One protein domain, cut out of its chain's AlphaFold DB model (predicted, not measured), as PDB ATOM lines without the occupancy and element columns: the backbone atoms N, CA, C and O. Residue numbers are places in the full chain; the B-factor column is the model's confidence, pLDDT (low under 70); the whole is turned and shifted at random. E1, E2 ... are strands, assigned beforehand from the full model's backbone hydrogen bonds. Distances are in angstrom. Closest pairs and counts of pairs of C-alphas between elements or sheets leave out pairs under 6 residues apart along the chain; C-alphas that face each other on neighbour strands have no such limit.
ATOM      1  N   ASN A 301       1.654 -15.222  27.462       73.19
ATOM      2  CA  ASN A 301       1.911 -16.158  26.390       73.19
ATOM      3  C   ASN A 301       1.386 -15.694  25.009       73.19
ATOM      4  O   ASN A 301       1.447 -16.462  24.047       73.19
ATOM      5  N   GLY A 302       0.871 -14.459  24.913       70.81
ATOM      6  CA  GLY A 302       0.352 -13.860  23.678       70.81
ATOM      7  C   GLY A 302      -1.077 -14.267  23.302       70.81
ATOM      8  O   GLY A 302      -1.549 -13.864  22.239       70.81
ATOM      9  N   ALA A 303      -1.765 -15.048  24.141       74.75
ATOM     10  CA  ALA A 303      -3.169 -15.392  23.942       74.75
ATOM     11  C   ALA A 303      -4.091 -14.166  24.082       74.75
ATOM     12  O   ALA A 303      -3.810 -13.222  24.822       74.75
ATOM     13  N   THR A 304      -5.211 -14.195  23.363       76.31
ATOM     14  CA  THR A 304      -6.214 -13.126  23.287       76.31
ATOM     15  C   THR A 304      -7.428 -13.365  24.177       76.31
ATOM     16  O   THR A 304      -8.245 -12.462  24.293       76.31
ATOM     17  N   ASN A 305      -7.570 -14.546  24.791       75.00
ATOM     18  CA  ASN A 305      -8.613 -14.825  25.783       75.00
ATOM     19  C   ASN A 305      -8.009 -14.792  27.191       75.00
ATOM     20  O   ASN A 305      -7.388 -15.774  27.592       75.00
ATOM     21  N   PRO A 306      -8.229 -13.737  27.980       72.81
ATOM     22  CA  PRO A 306      -7.594 -13.603  29.284       72.81
ATOM     23  C   PRO A 306      -8.128 -14.543  30.365       72.81
ATOM     24  O   PRO A 306      -7.466 -14.738  31.379       72.81
ATOM     25  N   THR A 307      -9.308 -15.136  30.166       73.31
ATOM     26  CA  THR A 307      -9.926 -16.019  31.170       73.31
ATOM     27  C   THR A 307      -9.218 -17.372  31.246       73.31
ATOM     28  O   THR A 307      -9.072 -17.933  32.327       73.31
ATOM     29  N   ALA A 308      -8.767 -17.897  30.104       74.94
ATOM     30  CA  ALA A 308      -8.106 -19.202  30.012       74.94
ATOM     31  C   ALA A 308      -6.680 -19.128  29.436       74.94
ATOM     32  O   ALA A 308      -5.900 -20.064  29.598       74.94
ATOM     33  N   CYS A 309      -6.319 -18.012  28.798       77.81
ATOM     34  CA  CYS A 309      -5.048 -17.803  28.108       77.81
ATOM     35  C   CYS A 309      -4.676 -18.919  27.120       77.81
ATOM     36  O   CYS A 309      -3.500 -19.235  26.944       77.81
ATOM     37  N   ASP A 310      -5.679 -19.481  26.449       78.06
ATOM     38  CA  ASP A 310      -5.569 -20.610  25.520       78.06
ATOM     39  C   ASP A 310      -5.972 -20.265  24.075       78.06
ATOM     40  O   ASP A 310      -5.639 -20.998  23.146       78.06
ATOM     41  N   GLN A 311      -6.654 -19.140  23.849       76.06
ATOM     42  CA  GLN A 311      -6.993 -18.686  22.501       76.06
ATOM     43  C   GLN A 311      -5.876 -17.824  21.935       76.06
ATOM     44  O   GLN A 311      -5.612 -16.735  22.436       76.06
ATOM     45  N   CYS A 312      -5.243 -18.287  20.868       74.56
ATOM     46  CA  CYS A 312      -4.210 -17.530  20.181       74.56
ATOM     47  C   CYS A 312      -4.786 -16.623  19.080       74.56
ATOM     48  O   CYS A 312      -5.851 -16.922  18.531       74.56
ATOM     49  N   PRO A 313      -4.083 -15.533  18.709       76.12
ATOM     50  CA  PRO A 313      -4.422 -14.747  17.529       76.12
ATOM     51  C   PRO A 313      -4.499 -15.623  16.273       76.12
ATOM     52  O   PRO A 313      -3.814 -16.644  16.173       76.12
ATOM     53  N   ALA A 314      -5.262 -15.185  15.268       66.31
ATOM     54  CA  ALA A 314      -5.259 -15.831  13.957       66.31
ATOM     55  C   ALA A 314      -3.809 -16.018  13.465       66.31
ATOM     56  O   ALA A 314      -3.010 -15.087  13.573       66.31
ATOM     57  N   THR A 315      -3.480 -17.201  12.927       68.44
ATOM     58  CA  THR A 315      -2.130 -17.684  12.524       68.44
ATOM     59  C   THR A 315      -1.218 -18.244  13.626       68.44
ATOM     60  O   THR A 315      -0.145 -18.763  13.304       68.44
ATOM     61  N   TYR A 316      -1.643 -18.223  14.889       69.88
ATOM     62  CA  TYR A 316      -0.939 -18.851  16.010       69.88
ATOM     63  C   TYR A 316      -1.760 -20.028  16.555       69.88
ATOM     64  O   TYR A 316      -2.988 -20.006  16.507       69.88
ATOM     65  N   SER A 317      -1.090 -21.050  17.084       72.81
ATOM     66  CA  SER A 317      -1.724 -22.185  17.773       72.81
ATOM     67  C   SER A 317      -1.145 -22.331  19.172       72.81
ATOM     68  O   SER A 317       0.025 -22.002  19.411       72.81
ATOM     69  N   TYR A 318      -1.980 -22.784  20.104       72.38
ATOM     70  CA  TYR A 318      -1.595 -22.939  21.496       72.38
ATOM     71  C   TYR A 318      -0.908 -24.288  21.697       72.38
ATOM     72  O   TYR A 318      -1.524 -25.342  21.573       72.38
ATOM     73  N   ASN A 319       0.377 -24.283  22.052       75.00
ATOM     74  CA  ASN A 319       1.124 -25.528  22.274       75.00
ATOM     75  C   ASN A 319       0.972 -26.100  23.703       75.00
ATOM     76  O   ASN A 319       1.757 -26.959  24.102       75.00
ATOM     77  N   GLY A 320       0.035 -25.574  24.500       75.06
ATOM     78  CA  GLY A 320      -0.133 -25.900  25.922       75.06
ATOM     79  C   GLY A 320       0.588 -24.956  26.894       75.06
ATOM     80  O   GLY A 320       0.262 -24.958  28.078       75.06
ATOM     81  N   THR A 321       1.530 -24.135  26.418       76.00
ATOM     82  CA  THR A 321       2.237 -23.122  27.232       76.00
ATOM     83  C   THR A 321       2.263 -21.743  26.577       76.00
ATOM     84  O   THR A 321       2.113 -20.739  27.273       76.00
ATOM     85  N   SER A 322       2.389 -21.687  25.247       78.25
ATOM     86  CA  SER A 322       2.476 -20.441  24.489       78.25
ATOM     87  C   SER A 322       1.786 -20.493  23.137       78.25
ATOM     88  O   SER A 322       1.659 -21.557  22.526       78.25
ATOM     89  N   CYS A 323       1.389 -19.316  22.652       77.88
ATOM     90  CA  CYS A 323       0.967 -19.131  21.273       77.88
ATOM     91  C   CYS A 323       2.188 -19.140  20.356       77.88
ATOM     92  O   CYS A 323       3.039 -18.252  20.419       77.88
ATOM     93  N   VAL A 324       2.279 -20.152  19.497       79.06
ATOM     94  CA  VAL A 324       3.376 -20.315  18.537       79.06
ATOM     95  C   VAL A 324       2.841 -20.057  17.136       79.06
ATOM     96  O   VAL A 324       1.777 -20.560  16.776       79.06
ATOM     97  N   ALA A 325       3.568 -19.261  16.347       75.88
ATOM     98  CA  ALA A 325       3.212 -19.015  14.955       75.88
ATOM     99  C   ALA A 325       3.191 -20.342  14.185       75.88
ATOM    100  O   ALA A 325       4.126 -21.144  14.286       75.88
ATOM    101  N   CYS A 326       2.142 -20.571  13.401       70.12
ATOM    102  CA  CYS A 326       2.079 -21.745  12.542       70.12
ATOM    103  C   CYS A 326       3.193 -21.693  11.492       70.12
ATOM    104  O   CYS A 326       3.323 -20.719  10.748       70.12
ATOM    105  N   SER A 327       3.992 -22.754  11.429       69.56
ATOM    106  CA  SER A 327       5.069 -22.897  10.441       69.56
ATOM    107  C   SER A 327       4.560 -23.608   9.176       69.56
ATOM    108  O   SER A 327       3.524 -24.264   9.211       69.56
ATOM    109  N   ASN A 328       5.275 -23.469   8.051       58.38
ATOM    110  CA  ASN A 328       5.040 -24.200   6.791       58.38
ATOM    111  C   ASN A 328       3.604 -24.133   6.224       58.38
ATOM    112  O   ASN A 328       2.918 -25.140   6.118       58.38
ATOM    113  N   GLY A 329       3.161 -22.946   5.793       58.31
ATOM    114  CA  GLY A 329       1.896 -22.773   5.053       58.31
ATOM    115  C   GLY A 329       0.732 -22.216   5.879       58.31
ATOM    116  O   GLY A 329      -0.297 -21.844   5.317       58.31
ATOM    117  N   GLY A 330       0.923 -22.071   7.192       68.56
ATOM    118  CA  GLY A 330      -0.042 -21.452   8.098       68.56
ATOM    119  C   GLY A 330      -1.188 -22.383   8.499       68.56
ATOM    120  O   GLY A 330      -1.474 -23.387   7.846       68.56
ATOM    121  N   CYS A 331      -1.863 -22.022   9.586       68.50
ATOM    122  CA  CYS A 331      -3.093 -22.670  10.023       68.50
ATOM    123  C   CYS A 331      -4.276 -21.713   9.846       68.50
ATOM    124  O   CYS A 331      -4.112 -20.494   9.949       68.50
ATOM    125  N   SER A 332      -5.465 -22.259   9.623       70.00
ATOM    126  CA  SER A 332      -6.738 -21.540   9.712       70.00
ATOM    127  C   SER A 332      -7.667 -22.218  10.720       70.00
ATOM    128  O   SER A 332      -7.513 -23.399  11.024       70.00
ATOM    129  N   GLY A 333      -8.616 -21.453  11.262       67.50
ATOM    130  CA  GLY A 333      -9.579 -21.920  12.262       67.50
ATOM    131  C   GLY A 333      -9.336 -21.357  13.665       67.50
ATOM    132  O   GLY A 333      -8.393 -20.604  13.904       67.50
ATOM    133  N   THR A 334     -10.232 -21.713  14.582       61.72
ATOM    134  CA  THR A 334     -10.145 -21.428  16.022       61.72
ATOM    135  C   THR A 334      -9.857 -22.732  16.764       61.72
ATOM    136  O   THR A 334     -10.418 -23.770  16.403       61.72
ATOM    137  N   GLU A 335      -9.001 -22.703  17.788       57.03
ATOM    138  CA  GLU A 335      -8.777 -23.850  18.687       57.03
ATOM    139  C   GLU A 335     -10.123 -24.401  19.216       57.03
ATOM    140  O   GLU A 335     -11.026 -23.606  19.501       57.03
ATOM    141  N   PRO A 336     -10.307 -25.736  19.328       58.22
ATOM    142  CA  PRO A 336      -9.343 -26.819  19.063       58.22
ATOM    143  C   PRO A 336      -9.292 -27.286  17.592       58.22
ATOM    144  O   PRO A 336      -8.698 -28.313  17.272       58.22
ATOM    145  N   SER A 337      -9.962 -26.579  16.681       70.06
ATOM    146  CA  SER A 337     -10.192 -26.992  15.288       70.06
ATOM    147  C   SER A 337      -9.236 -26.348  14.278       70.06
ATOM    148  O   SER A 337      -9.655 -25.960  13.188       70.06
ATOM    149  N   LEU A 338      -7.955 -26.191  14.624       67.44
ATOM    150  CA  LEU A 338      -6.981 -25.672  13.661       67.44
ATOM    151  C   LEU A 338      -6.738 -26.672  12.535       67.44
ATOM    152  O   LEU A 338      -6.444 -27.845  12.760       67.44
ATOM    153  N   ILE A 339      -6.820 -26.168  11.311       78.25
ATOM    154  CA  ILE A 339      -6.576 -26.907  10.078       78.25
ATOM    155  C   ILE A 339      -5.321 -26.317   9.442       78.25
ATOM    156  O   ILE A 339      -5.217 -25.103   9.252       78.25
ATOM    157  N   CYS A 340      -4.354 -27.163   9.103       79.62
ATOM    158  CA  CYS A 340      -3.201 -26.721   8.331       79.62
ATOM    159  C   CYS A 340      -3.634 -26.407   6.895       79.62
ATOM    160  O   CYS A 340      -4.168 -27.271   6.197       79.62
ATOM    161  N   ASN A 341      -3.372 -25.188   6.419       82.00
ATOM    162  CA  ASN A 341      -3.790 -24.757   5.075       82.00
ATOM    163  C   ASN A 341      -3.090 -25.546   3.958       82.00
ATOM    164  O   ASN A 341      -3.534 -25.544   2.812       82.00
ATOM    165  N   ASN A 342      -1.992 -26.217   4.298       77.56
ATOM    166  CA  ASN A 342      -1.212 -27.050   3.398       77.56
ATOM    167  C   ASN A 342      -1.696 -28.514   3.313       77.56
ATOM    168  O   ASN A 342      -1.063 -29.321   2.630       77.56
ATOM    169  N   GLY A 343      -2.786 -28.863   4.007       78.19
ATOM    170  CA  GLY A 343      -3.357 -30.212   4.036       78.19
ATOM    171  C   GLY A 343      -2.703 -31.180   5.030       78.19
ATOM    172  O   GLY A 343      -3.064 -32.355   5.031       78.19
ATOM    173  N   ALA A 344      -1.761 -30.728   5.864       82.06
ATOM    174  CA  ALA A 344      -1.178 -31.529   6.941       82.06
ATOM    175  C   ALA A 344      -2.136 -31.701   8.143       82.06
ATOM    176  O   ALA A 344      -3.123 -30.981   8.286       82.06
ATOM    177  N   LEU A 345      -1.842 -32.659   9.027       81.56
ATOM    178  CA  LEU A 345      -2.703 -33.055  10.151       81.56
ATOM    179  C   LEU A 345      -2.244 -32.541  11.529       81.56
ATOM    180  O   LEU A 345      -2.985 -32.694  12.495       81.56
ATOM    181  N   ASN A 346      -1.047 -31.950  11.655       74.38
ATOM    182  CA  ASN A 346      -0.422 -31.639  12.953       74.38
ATOM    183  C   ASN A 346      -0.050 -30.147  13.149       74.38
ATOM    184  O   ASN A 346       1.141 -29.788  13.154       74.38
ATOM    185  N   PRO A 347      -1.035 -29.254  13.365       73.50
ATOM    186  CA  PRO A 347      -0.761 -27.918  13.896       73.50
ATOM    187  C   PRO A 347       0.045 -28.013  15.209       73.50
ATOM    188  O   PRO A 347      -0.136 -28.978  15.955       73.50
ATOM    189  N   PRO A 348       0.951 -27.064  15.521       69.56
ATOM    190  CA  PRO A 348       1.359 -25.891  14.733       69.56
ATOM    191  C   PRO A 348       2.387 -26.180  13.626       69.56
ATOM    192  O   PRO A 348       2.727 -25.283  12.853       69.56
ATOM    193  N   THR A 349       2.952 -27.389  13.581       74.94
ATOM    194  CA  THR A 349       4.098 -27.681  12.698       74.94
ATOM    195  C   THR A 349       3.699 -27.920  11.246       74.94
ATOM    196  O   THR A 349       4.525 -27.713  10.360       74.94
ATOM    197  N   CYS A 350       2.460 -28.369  11.019       79.75
ATOM    198  CA  CYS A 350       1.883 -28.644   9.706       79.75
ATOM    199  C   CYS A 350       2.831 -29.429   8.786       79.75
ATOM    200  O   CYS A 350       3.031 -29.085   7.625       79.75
ATOM    201  N   SER A 351       3.441 -30.474   9.341       81.88
ATOM    202  CA  SER A 351       4.525 -31.256   8.739       81.88
ATOM    203  C   SER A 351       4.139 -32.702   8.413       81.88
ATOM    204  O   SER A 351       4.828 -33.354   7.636       81.88
ATOM    205  N   GLN A 352       3.047 -33.223   8.980       82.56
ATOM    206  CA  GLN A 352       2.581 -34.590   8.739       82.56
ATOM    207  C   GLN A 352       1.422 -34.603   7.753       82.56
ATOM    208  O   GLN A 352       0.334 -34.117   8.059       82.56
ATOM    209  N   CYS A 353       1.636 -35.205   6.589       80.69
ATOM    210  CA  CYS A 353       0.580 -35.390   5.606       80.69
ATOM    211  C   CYS A 353      -0.342 -36.571   5.953       80.69
ATOM    212  O   CYS A 353       0.108 -37.553   6.552       80.69
TER     213      CYS A 353
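Overview. This is residues 301 to 353 of the 439 residues of the protein "PE-PGRS family protein" of Candidatus Nomurabacteria bacterium GW2011_GWB1_44_12 (UniProt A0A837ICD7). This is a rod with little regular structure: a small hairpin, E1 and E2, sits between a looped stretch at one end, residues 301 to 315, and a longer one, residues 326 to 353, that folds back on itself toward the other end. A short antiparallel pairing, residues 331 to 332 with 339 to 340, lies within the longer stretch. The printed part has 53 residues, no named helix and two antiparallel strands, E1 then E2; its class is all strand, though the named elements hold only 6 residues. It is compact, with a radius of gyration of the C-alphas of 10.4 A, and spans 33 by 16 by 13 A.

Arrangement. E1, residues 316 to 318, and E2, residues 323 to 325, form a hairpin with a tight link of 4 residues. They are antiparallel, at 142 degrees between directions. C-alphas 316 and 325 face each other at 4.3 A. N 317 and O 324 are within hydrogen-bond range at 2.9 A, as are N 324 and O 317 at 2.9 A.

Along the chain. E1 begins at C-alpha 316 (-0.939, -18.851, 16.010) and measures 6.9 A. E2 measures 6.7 A and ends at C-alpha 325 (3.212, -19.015, 14.955).

Size, cuts and confidence. The C-alphas farthest apart, of Thr 307 and Cys 353, are 33.8 A apart. The printed part has no cut. Its mean pLDDT is 73.3; 14 residues are under 70, among them 327 to 331 and 333 to 336.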